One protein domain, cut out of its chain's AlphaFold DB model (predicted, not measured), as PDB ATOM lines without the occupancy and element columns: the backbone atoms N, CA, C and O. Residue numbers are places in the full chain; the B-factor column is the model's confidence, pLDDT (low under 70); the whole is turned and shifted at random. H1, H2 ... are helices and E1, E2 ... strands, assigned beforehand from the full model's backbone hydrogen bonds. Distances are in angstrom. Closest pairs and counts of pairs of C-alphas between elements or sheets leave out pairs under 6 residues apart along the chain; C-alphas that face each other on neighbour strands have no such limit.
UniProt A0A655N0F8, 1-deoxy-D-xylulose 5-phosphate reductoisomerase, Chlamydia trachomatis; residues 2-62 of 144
ATOM      1  N   ILE A   2      32.569 -46.368 -35.291       96.50
ATOM      2  CA  ILE A   2      32.815 -44.985 -34.873       96.50
ATOM      3  C   ILE A   2      33.130 -44.167 -36.127       96.50
ATOM      4  O   ILE A   2      33.988 -44.565 -36.913       96.50
ATOM      5  N   HIS A   3      32.446 -43.036 -36.297       96.94
ATOM      6  CA  HIS A   3      32.673 -42.079 -37.379       96.94
ATOM      7  C   HIS A   3      32.928 -40.686 -36.775       96.94
ATOM      8  O   HIS A   3      31.969 -39.980 -36.454       96.94
ATOM      9  N   PRO A   4      34.198 -40.287 -36.562       95.75
ATOM     10  CA  PRO A   4      34.525 -39.085 -35.788       95.75
ATOM     11  C   PRO A   4      33.968 -37.787 -36.376       95.75
ATOM     12  O   PRO A   4      33.638 -36.866 -35.635       95.75
ATOM     13  N   GLN A   5      33.837 -37.710 -37.703       95.12
ATOM     14  CA  GLN A   5      33.406 -36.491 -38.386       95.12
ATOM     15  C   GLN A   5      31.903 -36.213 -38.233       95.12
ATOM     16  O   GLN A   5      31.474 -35.088 -38.476       95.12
ATOM     17  N   SER A   6      31.095 -37.211 -37.843       94.25
ATOM     18  CA  SER A   6      29.626 -37.096 -37.749       94.25
ATOM     19  C   SER A   6      28.959 -36.540 -39.022       94.25
ATOM     20  O   SER A   6      27.952 -35.835 -38.958       94.25
ATOM     21  N   LEU A   7      29.535 -36.828 -40.193       94.38
ATOM     22  CA  LEU A   7      29.012 -36.418 -41.498       94.38
ATOM     23  C   LEU A   7      28.080 -37.474 -42.092       94.38
ATOM     24  O   LEU A   7      27.107 -37.126 -42.761       94.38
ATOM     25  N   VAL A   8      28.381 -38.749 -41.844       95.31
ATOM     26  CA  VAL A   8      27.533 -39.904 -42.145       95.31
ATOM     27  C   VAL A   8      26.670 -40.202 -40.915       95.31
ATOM     28  O   VAL A   8      27.200 -40.568 -39.868       95.31
ATOM     29  N   HIS A   9      25.348 -40.053 -41.035       94.19
ATOM     30  CA  HIS A   9      24.396 -40.192 -39.914       94.19
ATOM     31  C   HIS A   9      23.796 -41.593 -39.783       94.19
ATOM     32  O   HIS A   9      23.167 -41.917 -38.780       94.19
ATOM     33  N   GLY A  10      23.967 -42.426 -40.803       94.50
ATOM     34  CA  GLY A  10      23.427 -43.776 -40.849       94.50
ATOM     35  C   GLY A  10      23.659 -44.409 -42.211       94.50
ATOM     36  O   GLY A  10      23.808 -43.705 -43.217       94.50
ATOM     37  N   MET A  11      23.711 -45.736 -42.225       97.31
ATOM     38  CA  MET A  11      23.932 -46.546 -43.417       97.31
ATOM     39  C   MET A  11      23.044 -47.784 -43.382       97.31
ATOM     40  O   MET A  11      22.763 -48.312 -42.307       97.31
ATOM     41  N   VAL A  12      22.634 -48.246 -44.559       98.06
ATOM     42  CA  VAL A  12      21.934 -49.517 -44.755       98.06
ATOM     43  C   VAL A  12      22.694 -50.306 -45.810       98.06
ATOM     44  O   VAL A  12      22.886 -49.808 -46.918       98.06
ATOM     45  N   GLU A  13      23.125 -51.510 -45.446       97.94
ATOM     46  CA  GLU A  13      23.705 -52.495 -46.358       97.94
ATOM     47  C   GLU A  13      22.593 -53.419 -46.867       97.94
ATOM     48  O   GLU A  13      21.811 -53.964 -46.082       97.94
ATOM     49  N   PHE A  14      22.498 -53.558 -48.185       98.25
ATOM     50  CA  PHE A  14      21.526 -54.413 -48.860       98.25
ATOM     51  C   PHE A  14      22.124 -55.796 -49.144       98.25
ATOM     52  O   PHE A  14      23.337 -55.990 -49.117       98.25
ATOM     53  N   CYS A  15      21.274 -56.787 -49.430       97.75
ATOM     54  CA  CYS A  15      21.708 -58.175 -49.641       97.75
ATOM     55  C   CYS A  15      22.607 -58.384 -50.874       97.75
ATOM     56  O   CYS A  15      23.250 -59.425 -50.983       97.75
ATOM     57  N   ASP A  16      22.656 -57.414 -51.789       97.81
ATOM     58  CA  ASP A  16      23.562 -57.380 -52.939       97.81
ATOM     59  C   ASP A  16      24.925 -56.730 -52.621       97.81
ATOM     60  O   ASP A  16      25.778 -56.624 -53.502       97.81
ATOM     61  N   GLY A  17      25.140 -56.306 -51.369       97.25
ATOM     62  CA  GLY A  17      26.358 -55.648 -50.894       97.25
ATOM     63  C   GLY A  17      26.408 -54.141 -51.165       97.25
ATOM     64  O   GLY A  17      27.413 -53.501 -50.851       97.25
ATOM     65  N   THR A  18      25.361 -53.544 -51.743       98.06
ATOM     66  CA  THR A  18      25.295 -52.087 -51.912       98.06
ATOM     67  C   THR A  18      24.981 -51.391 -50.589       98.06
ATOM     68  O   THR A  18      24.290 -51.930 -49.723       98.06
ATOM     69  N   ILE A  19      25.493 -50.168 -50.418       97.94
ATOM     70  CA  ILE A  19      25.280 -49.361 -49.212       97.94
ATOM     71  C   ILE A  19      24.652 -48.025 -49.596       97.94
ATOM     72  O   ILE A  19      25.199 -47.283 -50.415       97.94
ATOM     73  N   LEU A  20      23.537 -47.686 -48.949       97.94
ATOM     74  CA  LEU A  20      22.988 -46.331 -48.961       97.94
ATOM     75  C   LEU A  20      23.312 -45.634 -47.647       97.94
ATOM     76  O   LEU A  20      23.161 -46.218 -46.574       97.94
ATOM     77  N   SER A  21      23.725 -44.371 -47.729       95.62
ATOM     78  CA  SER A  21      24.029 -43.548 -46.560       95.62
ATOM     79  C   SER A  21      23.291 -42.214 -46.598       95.62
ATOM     80  O   SER A  21      23.002 -41.672 -47.668       95.62
ATOM     81  N   VAL A  22      22.992 -41.677 -45.414       93.25
ATOM     82  CA  VAL A  22      22.498 -40.305 -45.255       93.25
ATOM     83  C   VAL A  22      23.642 -39.436 -44.751       93.25
ATOM     84  O   VAL A  22      24.163 -39.661 -43.657       93.25
ATOM     85  N   MET A  23      24.017 -38.432 -45.547       92.62
ATOM     86  CA  MET A  23      25.135 -37.537 -45.255       92.62
ATOM     87  C   MET A  23      24.701 -36.076 -45.195       92.62
ATOM     88  O   MET A  23      24.017 -35.589 -46.097       92.62
ATOM     89  N   LYS A  24      25.129 -35.361 -44.151       90.88
ATOM     90  CA  LYS A  24      24.957 -33.906 -44.024       90.88
ATOM     91  C   LYS A  24      25.896 -33.348 -42.946       90.88
ATOM     92  O   LYS A  24      26.165 -34.064 -41.984       90.88
ATOM     93  N   PRO A  25      26.357 -32.085 -43.030       90.50
ATOM     94  CA  PRO A  25      26.953 -31.431 -41.869       90.50
ATOM     95  C   PRO A  25      26.012 -31.495 -40.646       90.50
ATOM     96  O   PRO A  25      24.793 -31.391 -40.832       90.50
ATOM     97  N   PRO A  26      26.531 -31.667 -39.413       90.94
ATOM     98  CA  PRO A  26      25.704 -31.842 -38.220       90.94
ATOM     99  C   PRO A  26      24.695 -30.704 -38.026       90.94
ATOM    100  O   PRO A  26      25.058 -29.551 -37.803       90.94
ATOM    101  N   SER A  27      23.407 -31.030 -38.122       92.25
ATOM    102  CA  SER A  27      22.308 -30.101 -37.852       92.25
ATOM    103  C   SER A  27      21.005 -30.863 -37.635       92.25
ATOM    104  O   SER A  27      20.617 -31.674 -38.474       92.25
ATOM    105  N   MET A  28      20.275 -30.547 -36.563       93.81
ATOM    106  CA  MET A  28      18.952 -31.135 -36.304       93.81
ATOM    107  C   MET A  28      17.865 -30.649 -37.271       93.81
ATOM    108  O   MET A  28      16.806 -31.263 -37.358       93.81
ATOM    109  N   LEU A  29      18.115 -29.588 -38.047       93.50
ATOM    110  CA  LEU A  29      17.121 -29.048 -38.979       93.50
ATOM    111  C   LEU A  29      16.752 -30.049 -40.078       93.50
ATOM    112  O   LEU A  29      15.603 -30.082 -40.507       93.50
ATOM    113  N   PHE A  30      17.698 -30.879 -40.525       91.75
ATOM    114  CA  PHE A  30      17.430 -31.834 -41.601       91.75
ATOM    115  C   PHE A  30      16.574 -33.035 -41.172       91.75
ATOM    116  O   PHE A  30      15.629 -33.318 -41.909       91.75
ATOM    117  N   PRO A  31      16.826 -33.742 -40.044       94.25
ATOM    118  CA  PRO A  31      15.959 -34.845 -39.650       94.25
ATOM    119  C   PRO A  31      14.571 -34.333 -39.265       94.25
ATOM    120  O   PRO A  31      13.581 -34.959 -39.627       94.25
ATOM    121  N   ILE A  32      14.481 -33.162 -38.619       95.69
ATOM    122  CA  ILE A  32      13.199 -32.535 -38.277       95.69
ATOM    123  C   ILE A  32      12.409 -32.195 -39.547       95.69
ATOM    124  O   ILE A  32      11.258 -32.602 -39.669       95.69
ATOM    125  N   GLN A  33      13.024 -31.504 -40.518       95.06
ATOM    126  CA  GLN A  33      12.367 -31.202 -41.795       95.06
ATOM    127  C   GLN A  33      11.935 -32.485 -42.508       95.06
ATOM    128  O   GLN A  33      10.813 -32.556 -42.994       95.06
ATOM    129  N   HIS A  34      12.805 -33.497 -42.549       94.19
ATOM    130  CA  HIS A  34      12.505 -34.754 -43.218       94.19
ATOM    131  C   HIS A  34      11.264 -35.433 -42.633       94.19
ATOM    132  O   HIS A  34      10.400 -35.828 -43.402       94.19
ATOM    133  N   VAL A  35      11.147 -35.521 -41.303       96.44
ATOM    134  CA  VAL A  35       9.972 -36.121 -40.649       96.44
ATOM    135  C   VAL A  35       8.706 -35.296 -40.894       96.44
ATOM    136  O   VAL A  35       7.647 -35.873 -41.114       96.44
ATOM    137  N   LEU A  36       8.800 -33.962 -40.893       97.12
ATOM    138  CA  LEU A  36       7.642 -33.083 -41.110       97.12
ATOM    139  C   LEU A  36       7.115 -33.101 -42.546       97.12
ATOM    140  O   LEU A  36       5.935 -32.836 -42.755       97.12
ATOM    141  N   THR A  37       7.983 -33.350 -43.529       96.69
ATOM    142  CA  THR A  37       7.623 -33.250 -44.949       96.69
ATOM    143  C   THR A  37       7.594 -34.595 -45.648       96.69
ATOM    144  O   THR A  37       7.407 -34.616 -46.851       96.69
ATOM    145  N   PHE A  38       7.822 -35.703 -44.940       96.19
ATOM    146  CA  PHE A  38       7.815 -37.035 -45.533       96.19
ATOM    147  C   PHE A  38       6.430 -37.372 -46.124       96.19
ATOM    148  O   PHE A  38       5.429 -37.168 -45.434       96.19
ATOM    149  N   PRO A  39       6.356 -37.977 -47.329       96.00
ATOM    150  CA  PRO A  39       7.462 -38.494 -48.148       96.00
ATOM    151  C   PRO A  39       8.144 -37.460 -49.058       96.00
ATOM    152  O   PRO A  39       9.168 -37.769 -49.676       96.00
ATOM    153  N   GLU A  40       7.612 -36.245 -49.156       97.00
ATOM    154  CA  GLU A  40       8.154 -35.184 -49.994       97.00
ATOM    155  C   GLU A  40       9.501 -34.637 -49.478       97.00
ATOM    156  O   GLU A  40       9.820 -34.589 -48.285       97.00
ATOM    157  N   ARG A  41      10.335 -34.165 -50.412       92.38
ATOM    158  CA  ARG A  41      11.586 -33.467 -50.091       92.38
ATOM    159  C   ARG A  41      11.392 -31.968 -50.245       92.38
ATOM    160  O   ARG A  41      11.182 -31.479 -51.352       92.38
ATOM    161  N   SER A  42      11.521 -31.243 -49.140       93.31
ATOM    162  CA  SER A  42      11.550 -29.780 -49.157       93.31
ATOM    163  C   SER A  42      12.943 -29.232 -49.502       93.31
ATOM    164  O   SER A  42      13.943 -29.929 -49.300       93.31
ATOM    165  N   PRO A  43      13.041 -27.979 -49.989       93.44
ATOM    166  CA  PRO A  43      14.320 -27.294 -50.144       93.44
ATOM    167  C   PRO A  43      15.128 -27.295 -48.843       93.44
ATOM    168  O   PRO A  43      14.577 -27.151 -47.747       93.44
ATOM    169  N   ALA A  44      16.445 -27.460 -48.966       88.44
ATOM    170  CA  ALA A  44      17.325 -27.582 -47.815       88.44
ATOM    171  C   ALA A  44      17.319 -26.309 -46.957       88.44
ATOM    172  O   ALA A  44      17.511 -25.202 -47.455       88.44
ATOM    173  N   ILE A  45      17.172 -26.494 -45.644       88.56
ATOM    174  CA  ILE A  45      17.457 -25.452 -44.657       88.56
ATOM    175  C   ILE A  45      18.942 -25.563 -44.287       88.56
ATOM    176  O   ILE A  45      19.394 -26.614 -43.811       88.56
ATOM    177  N   GLY A  46      19.692 -24.488 -44.528       85.06
ATOM    178  CA  GLY A  46      21.137 -24.418 -44.301       85.06
ATOM    179  C   GLY A  46      21.991 -24.926 -45.473       85.06
ATOM    180  O   GLY A  46      21.456 -25.314 -46.515       85.06
ATOM    181  N   PRO A  47      23.328 -24.908 -45.323       82.62
ATOM    182  CA  PRO A  47      24.243 -25.309 -46.383       82.62
ATOM    183  C   PRO A  47      24.096 -26.798 -46.731       82.62
ATOM    184  O   PRO A  47      23.785 -27.641 -45.882       82.62
ATOM    185  N   GLY A  48      24.325 -27.108 -48.007       84.19
ATOM    186  CA  GLY A  48      24.443 -28.481 -48.493       84.19
ATOM    187  C   GLY A  48      25.748 -29.148 -48.049       84.19
ATOM    188  O   GLY A  48      26.532 -28.591 -47.280       84.19
ATOM    189  N   PHE A  49      25.988 -30.359 -48.546       88.62
ATOM    190  CA  PHE A  49      27.255 -31.049 -48.330       88.62
ATOM    191  C   PHE A  49      28.305 -30.545 -49.327       88.62
ATOM    192  O   PHE A  49      28.075 -30.586 -50.535       88.62
ATOM    193  N   ASP A  50      29.456 -30.096 -48.829       90.12
ATOM    194  CA  ASP A  50      30.597 -29.710 -49.662       90.12
ATOM    195  C   ASP A  50      31.687 -30.787 -49.609       90.12
ATOM    196  O   ASP A  50      32.377 -30.942 -48.598       90.12
ATOM    197  N   PHE A  51      31.864 -31.511 -50.713       88.94
ATOM    198  CA  PHE A  51      32.891 -32.547 -50.850       88.94
ATOM    199  C   PHE A  51      34.318 -31.990 -50.843       88.94
ATOM    200  O   PHE A  51      35.246 -32.688 -50.438       88.94
ATOM    201  N   LEU A  52      34.518 -30.740 -51.267       91.31
ATOM    202  CA  LEU A  52      35.847 -30.130 -51.303       91.31
ATOM    203  C   LEU A  52      36.321 -29.728 -49.909       91.31
ATOM    204  O   LEU A  52      37.526 -29.767 -49.659       91.31
ATOM    205  N   SER A  53      35.396 -29.382 -49.017       87.25
ATOM    206  CA  SER A  53      35.693 -29.112 -47.606       87.25
ATOM    207  C   SER A  53      35.714 -30.389 -46.756       87.25
ATOM    208  O   SER A  53      36.483 -30.473 -45.803       87.25
ATOM    209  N   ASN A  54      34.932 -31.414 -47.115       85.69
ATOM    210  CA  ASN A  54      34.782 -32.660 -46.352       85.69
ATOM    211  C   ASN A  54      35.412 -33.864 -47.074       85.69
ATOM    212  O   ASN A  54      34.724 -34.808 -47.460       85.69
ATOM    213  N   ARG A  55      36.732 -33.820 -47.284       86.69
ATOM    214  CA  ARG A  55      37.450 -34.787 -48.142       86.69
ATOM    215  C   ARG A  55      37.678 -36.157 -47.513       86.69
ATOM    216  O   ARG A  55      37.940 -37.113 -48.238       86.69
ATOM    217  N   THR A  56      37.614 -36.244 -46.189       93.06
ATOM    218  CA  THR A  56      37.986 -37.450 -45.450       93.06
ATOM    219  C   THR A  56      36.809 -37.935 -44.622       93.06
ATOM    220  O   THR A  56      36.268 -37.195 -43.801       93.06
ATOM    221  N   LEU A  57      36.442 -39.198 -44.827       95.19
ATOM    222  CA  LEU A  57      35.500 -39.932 -43.993       95.19
ATOM    223  C   LEU A  57      36.260 -41.096 -43.371       95.19
ATOM    224  O   LEU A  57      36.788 -41.941 -44.094       95.19
ATOM    225  N   GLU A  58      36.336 -41.126 -42.046       96.94
ATOM    226  CA  GLU A  58      37.023 -42.194 -41.328       96.94
ATOM    227  C   GLU A  58      36.012 -43.065 -40.591       96.94
ATOM    228  O   GLU A  58      35.007 -42.579 -40.059       96.94
ATOM    229  N   PHE A  59      36.301 -44.363 -40.555       97.25
ATOM    230  CA  PHE A  59      35.463 -45.367 -39.919       97.25
ATOM    231  C   PHE A  59      36.339 -46.303 -39.098       97.25
ATOM    232  O   PHE A  59      37.284 -46.895 -39.615       97.25
ATOM    233  N   PHE A  60      36.002 -46.450 -37.821       97.44
ATOM    234  CA  PHE A  60      36.746 -47.282 -36.882       97.44
ATOM    235  C   PHE A  60      35.828 -48.333 -36.241       97.44
ATOM    236  O   PHE A  60      34.616 -48.105 -36.097       97.44
ATOM    237  N   PRO A  61      36.366 -49.498 -35.841       97.12
ATOM    238  CA  PRO A  61      35.627 -50.427 -34.996       97.12
ATOM    239  C   PRO A  61      35.314 -49.782 -33.638       97.12
ATOM    240  O   PRO A  61      35.971 -48.832 -33.213       97.12
ATOM    241  N   ILE A  62      34.287 -50.296 -32.962       95.50
ATOM    242  CA  ILE A  62      34.046 -49.950 -31.558       95.50
ATOM    243  C   ILE A  62      34.930 -50.867 -30.719       95.50
ATOM    244  O   ILE A  62      34.850 -52.084 -30.859       95.50
TER     245      ILE A  62
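This is residues 2 to 62 of the 144 residues of the protein "1-deoxy-D-xylulose 5-phosphate reductoisomerase" of Chlamydia trachomatis (UniProt A0A655N0F8). What is the shape? With little regular structure, it is a two-stranded hairpin, E1 and E2, then a short helix, H1, and an unnamed stretch, residues 38 to 62, that folds back to the first printed residue. How large? The 61 printed residues, 20 in named elements of mixed class, are loose, with radius of gyration of the C-alphas 13.3 A and spans 33 by 31 by 21 A.

Where are the strands? E1, residues 8 to 13, begins at C-alpha 8 (27.533, -39.904, -42.145); E2 is residues 19 to 23. And the helix? H1, residues 29 to 37, ends at C-alpha 37 (7.623, -33.250, -44.949).

How do E1 and E2 pair? They are an antiparallel hairpin at 166 degrees, with N 9 and O 22 within hydrogen-bond range at 2.9 A. And H1? It is apart from E1, and every O i to N i+4 pair in it is within hydrogen-bond range.

What is farthest apart? The C-alphas of Pro 43 and Ile 62, at 35.3 A. Any cut or low confidence? The printed part has no cut, both links are tight, and no printed residue is under 70.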